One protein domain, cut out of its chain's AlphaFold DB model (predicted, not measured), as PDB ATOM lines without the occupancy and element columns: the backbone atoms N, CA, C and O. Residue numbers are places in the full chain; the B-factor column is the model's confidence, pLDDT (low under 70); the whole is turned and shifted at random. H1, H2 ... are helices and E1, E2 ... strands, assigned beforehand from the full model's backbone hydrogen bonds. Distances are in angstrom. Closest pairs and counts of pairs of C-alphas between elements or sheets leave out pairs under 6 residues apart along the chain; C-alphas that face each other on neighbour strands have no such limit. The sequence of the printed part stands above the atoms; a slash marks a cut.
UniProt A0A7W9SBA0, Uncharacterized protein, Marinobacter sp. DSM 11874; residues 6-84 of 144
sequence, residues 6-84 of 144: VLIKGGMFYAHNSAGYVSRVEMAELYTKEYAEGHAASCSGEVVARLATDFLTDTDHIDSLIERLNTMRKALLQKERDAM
ATOM      1  N   VAL A   6      40.100 -23.904 -45.177       93.69
ATOM      2  CA  VAL A   6      40.123 -22.644 -44.426       93.69
ATOM      3  C   VAL A   6      41.541 -22.346 -43.946       93.69
ATOM      4  O   VAL A   6      42.336 -23.258 -43.697       93.69
ATOM      5  N   LEU A   7      41.853 -21.058 -43.808       94.88
ATOM      6  CA  LEU A   7      43.106 -20.574 -43.229       94.88
ATOM      7  C   LEU A   7      42.879 -20.191 -41.768       94.88
ATOM      8  O   LEU A   7      41.914 -19.492 -41.458       94.88
ATOM      9  N   ILE A   8      43.761 -20.636 -40.876       94.50
ATOM     10  CA  ILE A   8      43.606 -20.467 -39.426       94.50
ATOM     11  C   ILE A   8      44.865 -19.844 -38.841       94.50
ATOM     12  O   ILE A   8      45.966 -20.316 -39.108       94.50
ATOM     13  N   LYS A   9      44.697 -18.828 -37.995       93.56
ATOM     14  CA  LYS A   9      45.765 -18.170 -37.237       93.56
ATOM     15  C   LYS A   9      45.337 -18.037 -35.782       93.56
ATOM     16  O   LYS A   9      44.324 -17.407 -35.496       93.56
ATOM     17  N   GLY A  10      46.082 -18.650 -34.861       89.56
ATOM     18  CA  GLY A  10      45.792 -18.553 -33.422       89.56
ATOM     19  C   GLY A  10      44.370 -18.984 -33.025       89.56
ATOM     20  O   GLY A  10      43.782 -18.377 -32.138       89.56
ATOM     21  N   GLY A  11      43.795 -19.982 -33.709       88.50
ATOM     22  CA  GLY A  11      42.423 -20.458 -33.469       88.50
ATOM     23  C   GLY A  11      41.317 -19.627 -34.134       88.50
ATOM     24  O   GLY A  11      40.148 -19.975 -34.010       88.50
ATOM     25  N   MET A  12      41.672 -18.564 -34.858       92.25
ATOM     26  CA  MET A  12      40.739 -17.741 -35.623       92.25
ATOM     27  C   MET A  12      40.816 -18.085 -37.109       92.25
ATOM     28  O   MET A  12      41.897 -18.346 -37.638       92.25
ATOM     29  N   PHE A  13      39.682 -18.038 -37.797       93.25
ATOM     30  CA  PHE A  13      39.560 -18.339 -39.217       93.25
ATOM     31  C   PHE A  13      39.685 -17.075 -40.055       93.25
ATOM     32  O   PHE A  13      39.161 -16.029 -39.693       93.25
ATOM     33  N   TYR A  14      40.364 -17.156 -41.186       92.88
ATOM     34  CA  TYR A  14      40.554 -16.013 -42.065       92.88
ATOM     35  C   TYR A  14      39.266 -15.659 -42.826       92.88
ATOM     36  O   TYR A  14      38.581 -16.528 -43.367       92.88
ATOM     37  N   ALA A  15      38.948 -14.366 -42.874       89.25
ATOM     38  CA  ALA A  15      37.794 -13.802 -43.565       89.25
ATOM     39  C   ALA A  15      38.146 -12.398 -44.082       89.25
ATOM     40  O   ALA A  15      37.747 -11.382 -43.497       89.25
ATOM     41  N   HIS A  16      38.945 -12.347 -45.154       72.19
ATOM     42  CA  HIS A  16      39.526 -11.116 -45.700       72.19
ATOM     43  C   HIS A  16      38.479 -10.026 -45.931       72.19
ATOM     44  O   HIS A  16      38.664  -8.891 -45.499       72.19
ATOM     45  N   ASN A  17      37.348 -10.392 -46.536       68.50
ATOM     46  CA  ASN A  17      36.301  -9.440 -46.906       68.50
ATOM     47  C   ASN A  17      35.359  -9.038 -45.756       68.50
ATOM     48  O   ASN A  17      34.512  -8.170 -45.957       68.50
ATOM     49  N   SER A  18      35.491  -9.644 -44.568       61.38
ATOM     50  CA  SER A  18      34.562  -9.422 -43.449       61.38
ATOM     51  C   SER A  18      35.212  -8.836 -42.194       61.38
ATOM     52  O   SER A  18      34.550  -8.060 -41.514       61.38
ATOM     53  N   ALA A  19      36.467  -9.186 -41.862       63.94
ATOM     54  CA  ALA A  19      37.172  -8.654 -40.674       63.94
ATOM     55  C   ALA A  19      38.662  -9.063 -40.556       63.94
ATOM     56  O   ALA A  19      39.261  -8.928 -39.487       63.94
ATOM     57  N   GLY A  20      39.272  -9.640 -41.596       85.81
ATOM     58  CA  GLY A  20      40.588 -10.275 -41.491       85.81
ATOM     59  C   GLY A  20      40.508 -11.653 -40.833       85.81
ATOM     60  O   GLY A  20      40.756 -12.644 -41.510       85.81
ATOM     61  N   TYR A  21      40.101 -11.742 -39.561       88.56
ATOM     62  CA  TYR A  21      39.911 -13.015 -38.851       88.56
ATOM     63  C   TYR A  21      38.611 -13.051 -38.034       88.56
ATOM     64  O   TYR A  21      38.215 -12.058 -37.428       88.56
ATOM     65  N   VAL A  22      37.965 -14.213 -37.985       89.56
ATOM     66  CA  VAL A  22      36.688 -14.482 -37.308       89.56
ATOM     67  C   VAL A  22      36.797 -15.719 -36.418       89.56
ATOM     68  O   VAL A  22      37.610 -16.603 -36.664       89.56
ATOM     69  N   SER A  23      35.973 -15.811 -35.377       88.06
ATOM     70  CA  SER A  23      35.993 -16.936 -34.425       88.06
ATOM     71  C   SER A  23      35.219 -18.174 -34.891       88.06
ATOM     72  O   SER A  23      35.264 -19.209 -34.234       88.06
ATOM     73  N   ARG A  24      34.491 -18.070 -36.007       85.06
ATOM     74  CA  ARG A  24      33.543 -19.075 -36.500       85.06
ATOM     75  C   ARG A  24      33.892 -19.511 -37.919       85.06
ATOM     76  O   ARG A  24      34.062 -18.657 -38.792       85.06
ATOM     77  N   VAL A  25      33.966 -20.821 -38.159       86.69
ATOM     78  CA  VAL A  25      34.319 -21.394 -39.473       86.69
ATOM     79  C   VAL A  25      33.271 -21.059 -40.542       86.69
ATOM     80  O   VAL A  25      33.579 -20.864 -41.715       86.69
ATOM     81  N   GLU A  26      32.021 -20.884 -40.132       83.19
ATOM     82  CA  GLU A  26      30.877 -20.561 -40.982       83.19
ATOM     83  C   GLU A  26      30.972 -19.149 -41.572       83.19
ATOM     84  O   GLU A  26      30.311 -18.841 -42.562       83.19
ATOM     85  N   MET A  27      31.818 -18.298 -40.990       84.00
ATOM     86  CA  MET A  27      32.106 -16.948 -41.473       84.00
ATOM     87  C   MET A  27      33.442 -16.861 -42.220       84.00
ATOM     88  O   MET A  27      33.758 -15.815 -42.786       84.00
ATOM     89  N   ALA A  28      34.226 -17.942 -42.222       89.62
ATOM     90  CA  ALA A  28      35.524 -18.002 -42.874       89.62
ATOM     91  C   ALA A  28      35.392 -17.993 -44.398       89.62
ATOM     92  O   ALA A  28      34.421 -18.513 -44.956       89.62
ATOM     93  N   GLU A  29      36.398 -17.463 -45.084       89.38
ATOM     94  CA  GLU A  29      36.536 -17.673 -46.522       89.38
ATOM     95  C   GLU A  29      36.930 -19.122 -46.831       89.38
ATOM     96  O   GLU A  29      37.649 -19.773 -46.071       89.38
ATOM     97  N   LEU A  30      36.422 -19.623 -47.957       89.44
ATOM     98  CA  LEU A  30      36.646 -20.983 -48.430       89.44
ATOM     99  C   LEU A  30      37.617 -20.949 -49.608       89.44
ATOM    100  O   LEU A  30      37.407 -20.205 -50.568       89.44
ATOM    101  N   TYR A  31      38.649 -21.781 -49.546       90.00
ATOM    102  CA  TYR A  31      39.729 -21.831 -50.527       90.00
ATOM    103  C   TYR A  31      39.881 -23.221 -51.137       90.00
ATOM    104  O   TYR A  31      39.454 -24.224 -50.559       90.00
ATOM    105  N   THR A  32      40.530 -23.283 -52.300       91.06
ATOM    106  CA  THR A  32      41.053 -24.553 -52.809       91.06
ATOM    107  C   THR A  32      42.230 -25.006 -51.952       91.06
ATOM    108  O   THR A  32      42.876 -24.196 -51.275       91.06
ATOM    109  N   LYS A  33      42.525 -26.305 -52.001       92.06
ATOM    110  CA  LYS A  33      43.661 -26.890 -51.293       92.06
ATOM    111  C   LYS A  33      44.974 -26.212 -51.687       92.06
ATOM    112  O   LYS A  33      45.719 -25.778 -50.814       92.06
ATOM    113  N   GLU A  34      45.218 -26.062 -52.990       92.81
ATOM    114  CA  GLU A  34      46.467 -25.518 -53.531       92.81
ATOM    115  C   GLU A  34      46.716 -24.094 -53.032       92.81
ATOM    116  O   GLU A  34      47.827 -23.757 -52.622       92.81
ATOM    117  N   TYR A  35      45.671 -23.263 -53.035       92.06
ATOM    118  CA  TYR A  35      45.777 -21.893 -52.555       92.06
ATOM    119  C   TYR A  35      46.035 -21.852 -51.047       92.06
ATOM    120  O   TYR A  35      46.935 -21.143 -50.594       92.06
ATOM    121  N   ALA A  36      45.265 -22.615 -50.265       92.94
ATOM    122  CA  ALA A  36      45.368 -22.593 -48.812       92.94
ATOM    123  C   ALA A  36      46.738 -23.096 -48.327       92.94
ATOM    124  O   ALA A  36      47.381 -22.441 -47.507       92.94
ATOM    125  N   GLU A  37      47.209 -24.227 -48.859       94.12
ATOM    126  CA  GLU A  37      48.511 -24.803 -48.507       94.12
ATOM    127  C   GLU A  37      49.668 -23.893 -48.942       94.12
ATOM    128  O   GLU A  37      50.592 -23.662 -48.160       94.12
ATOM    129  N   GLY A  38      49.592 -23.308 -50.143       93.75
ATOM    130  CA  GLY A  38      50.585 -22.346 -50.624       93.75
ATOM    131  C   GLY A  38      50.666 -21.090 -49.750       93.75
ATOM    132  O   GLY A  38      51.760 -20.656 -49.382       93.75
ATOM    133  N   HIS A  39      49.515 -20.534 -49.361       92.06
ATOM    134  CA  HIS A  39      49.460 -19.373 -48.476       92.06
ATOM    135  C   HIS A  39      50.026 -19.695 -47.087       92.06
ATOM    136  O   HIS A  39      50.909 -18.985 -46.609       92.06
ATOM    137  N   ALA A  40      49.590 -20.797 -46.470       91.88
ATOM    138  CA  ALA A  40      50.079 -21.235 -45.162       91.88
ATOM    139  C   ALA A  40      51.607 -21.435 -45.147       91.88
ATOM    140  O   ALA A  40      52.280 -20.983 -44.219       91.88
ATOM    141  N   ALA A  41      52.174 -22.031 -46.203       92.44
ATOM    142  CA  ALA A  41      53.619 -22.218 -46.338       92.44
ATOM    143  C   ALA A  41      54.394 -20.887 -46.375       92.44
ATOM    144  O   ALA A  41      55.498 -20.796 -45.836       92.44
ATOM    145  N   SER A  42      53.810 -19.838 -46.965       90.19
ATOM    146  CA  SER A  42      54.427 -18.506 -47.037       90.19
ATOM    147  C   SER A  42      54.402 -17.723 -45.716       90.19
ATOM    148  O   SER A  42      55.219 -16.827 -45.524       90.19
ATOM    149  N   CYS A  43      53.515 -18.075 -44.780       86.00
ATOM    150  CA  CYS A  43      53.297 -17.337 -43.530       86.00
ATOM    151  C   CYS A  43      54.154 -17.836 -42.352       86.00
ATOM    152  O   CYS A  43      53.764 -17.682 -41.196       86.00
ATOM    153  N   SER A  44      55.298 -18.473 -42.624       84.56
ATOM    154  CA  SER A  44      56.266 -18.937 -41.611       84.56
ATOM    155  C   SER A  44      55.653 -19.738 -40.445       84.56
ATOM    156  O   SER A  44      56.132 -19.664 -39.316       84.56
ATOM    157  N   GLY A  45      54.590 -20.508 -40.708       82.19
ATOM    158  CA  GLY A  45      53.908 -21.347 -39.714       82.19
ATOM    159  C   GLY A  45      52.887 -20.628 -38.824       82.19
ATOM    160  O   GLY A  45      52.261 -21.273 -37.988       82.19
ATOM    161  N   GLU A  46      52.679 -19.322 -39.004       89.38
ATOM    162  CA  GLU A  46      51.675 -18.552 -38.257       89.38
ATOM    163  C   GLU A  46      50.238 -18.870 -38.712       89.38
ATOM    164  O   GLU A  46      49.291 -18.807 -37.924       89.38
ATOM    165  N   VAL A  47      50.088 -19.229 -39.989       92.75
ATOM    166  CA  VAL A  47      48.820 -19.604 -40.614       92.75
ATOM    167  C   VAL A  47      48.870 -21.076 -41.006       92.75
ATOM    168  O   VAL A  47      49.842 -21.525 -41.610       92.75
ATOM    169  N   VAL A  48      47.809 -21.823 -40.701       94.94
ATOM    170  CA  VAL A  48      47.651 -23.225 -41.106       94.94
ATOM    171  C   VAL A  48      46.455 -23.398 -42.035       94.94
ATOM    172  O   VAL A  48      45.424 -22.751 -41.860       94.94
ATOM    173  N   ALA A  49      46.593 -24.297 -43.007       94.88
ATOM    174  CA  ALA A  49      45.514 -24.723 -43.888       94.88
ATOM    175  C   ALA A  49      44.877 -26.011 -43.352       94.88
ATOM    176  O   ALA A  49      45.579 -26.976 -43.035       94.88
ATOM    177  N   ARG A  50      43.548 -26.032 -43.241       94.50
ATOM    178  CA  ARG A  50      42.775 -27.198 -42.781       94.50
ATOM    179  C   ARG A  50      41.503 -27.360 -43.595       94.50
ATOM    180  O   ARG A  50      41.035 -26.390 -44.188       94.50
ATOM    181  N   LEU A  51      40.941 -28.565 -43.602       92.06
ATOM    182  CA  LEU A  51      39.644 -28.793 -44.229       92.06
ATOM    183  C   LEU A  51      38.576 -28.054 -43.425       92.06
ATOM    184  O   LEU A  51      38.571 -28.104 -42.196       92.06
ATOM    185  N   ALA A  52      37.640 -27.391 -44.105       88.81
ATOM    186  CA  ALA A  52      36.522 -26.733 -43.428       88.81
ATOM    187  C   ALA A  52      35.696 -27.738 -42.604       88.81
ATOM    188  O   ALA A  52      35.205 -27.409 -41.528       88.81
ATOM    189  N   THR A  53      35.598 -28.980 -43.091       86.94
ATOM    190  CA  THR A  53      34.875 -30.079 -42.441       86.94
ATOM    191  C   THR A  53      35.466 -30.497 -41.100       86.94
ATOM    192  O   THR A  53      34.734 -31.049 -40.287       86.94
ATOM    193  N   ASP A  54      36.743 -30.201 -40.829       89.25
ATOM    194  CA  ASP A  54      37.386 -30.529 -39.547       89.25
ATOM    195  C   ASP A  54      36.776 -29.742 -38.369       89.25
ATOM    196  O   ASP A  54      36.975 -30.102 -37.211       89.25
ATOM    197  N   PHE A  55      36.033 -28.668 -38.658       85.88
ATOM    198  CA  PHE A  55      35.442 -27.760 -37.665       85.88
ATOM    199  C   PHE A  55      33.915 -27.828 -37.622       85.88
ATOM    200  O   PHE A  55      33.285 -27.045 -36.915       85.88
ATOM    201  N   LEU A  56      33.312 -28.746 -38.378       81.62
ATOM    202  CA  LEU A  56      31.871 -28.956 -38.372       81.62
ATOM    203  C   LEU A  56      31.548 -30.027 -37.336       81.62
ATOM    204  O   LEU A  56      31.750 -31.218 -37.559       81.62
ATOM    205  N   THR A  57      31.103 -29.580 -36.168       78.12
ATOM    206  CA  THR A  57      30.892 -30.436 -34.992       78.12
ATOM    207  C   THR A  57      29.502 -31.054 -34.911       78.12
ATOM    208  O   THR A  57      29.294 -31.989 -34.141       78.12
ATOM    209  N   ASP A  58      28.552 -30.534 -35.681       80.31
ATOM    210  CA  ASP A  58      27.143 -30.905 -35.635       80.31
ATOM    211  C   ASP A  58      26.477 -30.699 -37.001       80.31
ATOM    212  O   ASP A  58      27.056 -30.144 -37.940       80.31
ATOM    213  N   THR A  59      25.253 -31.209 -37.111       80.38
ATOM    214  CA  THR A  59      24.450 -31.161 -38.335       80.38
ATOM    215  C   THR A  59      24.087 -29.736 -38.743       80.38
ATOM    216  O   THR A  59      24.063 -29.451 -39.935       80.38
ATOM    217  N   ASP A  60      23.898 -28.827 -37.785       78.12
ATOM    218  CA  ASP A  60      23.504 -27.443 -38.065       78.12
ATOM    219  C   ASP A  60      24.646 -26.684 -38.764       78.12
ATOM    220  O   ASP A  60      24.436 -25.954 -39.739       78.12
ATOM    221  N   HIS A  61      25.889 -26.905 -38.326       76.06
ATOM    222  CA  HIS A  61      27.072 -26.362 -38.993       76.06
ATOM    223  C   HIS A  61      27.281 -26.965 -40.393       76.06
ATOM    224  O   HIS A  61      27.717 -26.259 -41.311       76.06
ATOM    225  N   ILE A  62      26.947 -28.246 -40.589       79.69
ATOM    226  CA  ILE A  62      26.999 -28.902 -41.905       79.69
ATOM    227  C   ILE A  62      25.978 -28.283 -42.865       79.69
ATOM    228  O   ILE A  62      26.344 -27.933 -43.990       79.69
ATOM    229  N   ASP A  63      24.736 -28.089 -42.422       83.56
ATOM    230  CA  ASP A  63      23.673 -27.504 -43.243       83.56
ATOM    231  C   ASP A  63      24.023 -26.072 -43.676       83.56
ATOM    232  O   ASP A  63      23.911 -25.728 -44.857       83.56
ATOM    233  N   SER A  64      24.582 -25.274 -42.763       79.56
ATOM    234  CA  SER A  64      25.099 -23.934 -43.070       79.56
ATOM    235  C   SER A  64      26.184 -23.955 -44.160       79.56
ATOM    236  O   SER A  64      26.153 -23.155 -45.104       79.56
ATOM    237  N   LEU A  65      27.133 -24.902 -44.105       80.69
ATOM    238  CA  LEU A  65      28.143 -25.044 -45.160       80.69
ATOM    239  C   LEU A  65      27.510 -25.447 -46.503       80.69
ATOM    240  O   LEU A  65      27.893 -24.908 -47.548       80.69
ATOM    241  N   ILE A  66      26.539 -26.362 -46.494       85.12
ATOM    242  CA  ILE A  66      25.826 -26.809 -47.700       85.12
ATOM    243  C   ILE A  66      25.111 -25.632 -48.377       85.12
ATOM    244  O   ILE A  66      25.216 -25.468 -49.597       85.12
ATOM    245  N   GLU A  67      24.423 -24.777 -47.621       86.75
ATOM    246  CA  GLU A  67      23.750 -23.589 -48.161       86.75
ATOM    247  C   GLU A  67      24.727 -22.615 -48.832       86.75
ATOM    248  O   GLU A  67      24.474 -22.120 -49.942       86.75
ATOM    249  N   ARG A  68      25.889 -22.384 -48.207       81.94
ATOM    250  CA  ARG A  68      26.947 -21.528 -48.763       81.94
ATOM    251  C   ARG A  68      27.504 -22.100 -50.063       81.94
ATOM    252  O   ARG A  68      27.575 -21.385 -51.066       81.94
ATOM    253  N   LEU A  69      27.829 -23.394 -50.087       84.25
ATOM    254  CA  LEU A  69      28.328 -24.073 -51.287       84.25
ATOM    255  C   LEU A  69      27.296 -24.058 -52.422       84.25
ATOM    256  O   LEU A  69      27.643 -23.802 -53.577       84.25
ATOM    257  N   ASN A  70      26.015 -24.250 -52.109       87.56
ATOM    258  CA  ASN A  70      24.938 -24.151 -53.092       87.56
ATOM    259  C   ASN A  70      24.792 -22.734 -53.661       87.56
ATOM    260  O   ASN A  70      24.544 -22.575 -54.859       87.56
ATOM    261  N   THR A  71      24.980 -21.705 -52.836       86.44
ATOM    262  CA  THR A  71      24.969 -20.306 -53.283       86.44
ATOM    263  C   THR A  71      26.134 -20.017 -54.229       86.44
ATOM    264  O   THR A  71      25.923 -19.473 -55.316       86.44
ATOM    265  N   MET A  72      27.344 -20.466 -53.882       84.00
ATOM    266  CA  MET A  72      28.516 -20.355 -54.758       84.00
ATOM    267  C   MET A  72      28.301 -21.090 -56.083       84.00
ATOM    268  O   MET A  72      28.549 -20.528 -57.149       84.00
ATOM    269  N   ARG A  73      27.765 -22.317 -56.038       87.69
ATOM    270  CA  ARG A  73      27.433 -23.097 -57.236       87.69
ATOM    271  C   ARG A  73      26.450 -22.353 -58.140       87.69
ATOM    272  O   ARG A  73      26.674 -22.289 -59.343       87.69
ATOM    273  N   LYS A  74      25.382 -21.773 -57.583       89.50
ATOM    274  CA  LYS A  74      24.407 -20.979 -58.353       89.50
ATOM    275  C   LYS A  74      25.063 -19.774 -59.032       89.50
ATOM    276  O   LYS A  74      24.778 -19.520 -60.198       89.50
ATOM    277  N   ALA A  75      25.952 -19.067 -58.335       82.81
ATOM    278  CA  ALA A  75      26.671 -17.925 -58.896       82.81
ATOM    279  C   ALA A  75      27.632 -18.332 -60.028       82.81
ATOM    280  O   ALA A  75      27.698 -17.650 -61.048       82.81
ATOM    281  N   LEU A  76      28.345 -19.454 -59.879       85.94
ATOM    282  CA  LEU A  76      29.218 -19.994 -60.928       85.94
ATOM    283  C   LEU A  76      28.422 -20.413 -62.166       85.94
ATOM    284  O   LEU A  76      28.757 -19.992 -63.267       85.94
ATOM    285  N   LEU A  77      27.314 -21.137 -61.980       87.94
ATOM    286  CA  LEU A  77      26.419 -21.504 -63.081       87.94
ATOM    287  C   LEU A  77      25.845 -20.270 -63.789       87.94
ATOM    288  O   LEU A  77      25.678 -20.279 -65.005       87.94
ATOM    289  N   GLN A  78      25.539 -19.194 -63.056       84.88
ATOM    290  CA  GLN A  78      25.098 -17.949 -63.683       84.88
ATOM    291  C   GLN A  78      26.203 -17.331 -64.539       84.88
ATOM    292  O   GLN A  78      25.936 -16.980 -65.680       84.88
ATOM    293  N   LYS A  79      27.440 -17.269 -64.035       86.19
ATOM    294  CA  LYS A  79      28.586 -16.782 -64.817       86.19
ATOM    295  C   LYS A  79      28.824 -17.614 -66.074       86.19
ATOM    296  O   LYS A  79      29.087 -17.041 -67.124       86.19
ATOM    297  N   GLU A  80      28.720 -18.938 -65.983       88.00
ATOM    298  CA  GLU A  80      28.830 -19.830 -67.144       88.00
ATOM    299  C   GLU A  80      27.729 -19.546 -68.173       88.00
ATOM    300  O   GLU A  80      28.020 -19.432 -69.361       88.00
ATOM    301  N   ARG A  81      26.481 -19.354 -67.723       86.06
ATOM    302  CA  ARG A  81      25.365 -18.959 -68.597       86.06
ATOM    303  C   ARG A  81      25.572 -17.588 -69.234       86.06
ATOM    304  O   ARG A  81      25.299 -17.435 -70.417       86.06
ATOM    305  N   ASP A  82      26.059 -16.611 -68.477       83.62
ATOM    306  CA  ASP A  82      26.313 -15.256 -68.978       83.62
ATOM    307  C   ASP A  82      27.496 -15.217 -69.959       83.62
ATOM    308  O   ASP A  82      27.529 -14.373 -70.853       83.62
ATOM    309  N   ALA A  83      28.457 -16.133 -69.801       84.69
ATOM    310  CA  ALA A  83      29.595 -16.300 -70.698       84.69
ATOM    311  C   ALA A  83      29.258 -17.100 -71.966       84.69
ATOM    312  O   ALA A  83      30.031 -17.055 -72.927       84.69
ATOM    313  N   MET A  84      28.136 -17.833 -72.000       81.38
ATOM    314  CA  MET A  84      27.717 -18.517 -73.220       81.38
ATOM    315  C   MET A  84      27.421 -17.487 -74.319       81.38
ATOM    316  O   MET A  84      26.693 -16.518 -74.077       81.38
TER     317      MET A  84
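What this domain is: This is residues 6 to 84 of the 144 residues of an uncharacterized protein of Marinobacter sp. DSM 11874 (UniProt A0A7W9SBA0). A small twisted sheet of four short strands, with helix H1 over one face along its edge strand E4, forms a compact body; from it the long helix H3 runs off as an arm, whose residues 70 to 83 stick out with Met 84. The short helix H2 lies at the turn between the sheet and this arm. The printed part has 79 residues, with three named helices and four named strands in the order E1 E2 E3 H1 E4 H2 H3, and its class is mixed, helices and strands. The sheet is antiparallel throughout, in the order E3 E2 E1 E4. The whole is only just loose, close to compact, with a radius of gyration of the C-alphas of 14.0 A and spans of 43 by 30 by 21 A.

How they stand to each other: In the sheet, E1, residues 6 to 9, and E2, residues 12 to 15, are inner strands, while E3, residues 20 to 22, and E4, residues 48 to 51, are edge strands. E1, E2 and E3 form a meander, each strand the antiparallel neighbour of the one before, with hairpins E1 and E2, and E2 and E3. Across E1 and E2, N 14 and O 7 are 2.8 A apart, within hydrogen-bond range; across E2 and E3, N 13 and O 22 are 2.8 A apart; across E1 and E4, N 6 and O 50 are 2.8 A apart. The pairing is staggered: E1 pairs with E4 over residues 6 to 8 and with E2 over residues 8 to 9. From edge to edge the strands' lines turn by 129 degrees. H1, residues 33 to 42, is on one face of the sheet, two layers in all, at a height over the sheet of 8.3 A. It lies over E4 and runs along the strands, at 1 degree to E4 on the local plane; their closest C-alphas are those of Ala 40 and Val 48, 5.1 A apart. H2, residues 52 to 55, only grazes the sheet. H3, residues 59 to 83, is not on the sheet, is apart from H1, and is close to H2 but not clearly touching, the closest C-alphas being those of Thr 53 and Ile 62, 8.0 A apart. In H1 and H3 every O i to N i+4 pair is within hydrogen-bond range; H2 is too short for such a pair.

Where its parts are: E1 begins at C-alpha 6, (40.123, -22.644, -44.426), and is 10.2 A long, as is E4; E2 is 9.3 A and E3 7.1 A. H1 is 14.3 A long and H2 6.0 A. H3, 36.0 A long, runs from C-alpha 59 at (24.450, -31.161, -38.335) to C-alpha 83 at (29.595, -16.300, -70.698).

The domain as a whole: The two C-alphas farthest apart, those of Gly 10 and Met 84, are 43.7 A apart. Without residues 70 to 84, the body spans 34 by 22 by 19 A. The printed part has no cut and no long link. Mean pLDDT of the printed part is 86.6; residues 17 to 19 are under 70.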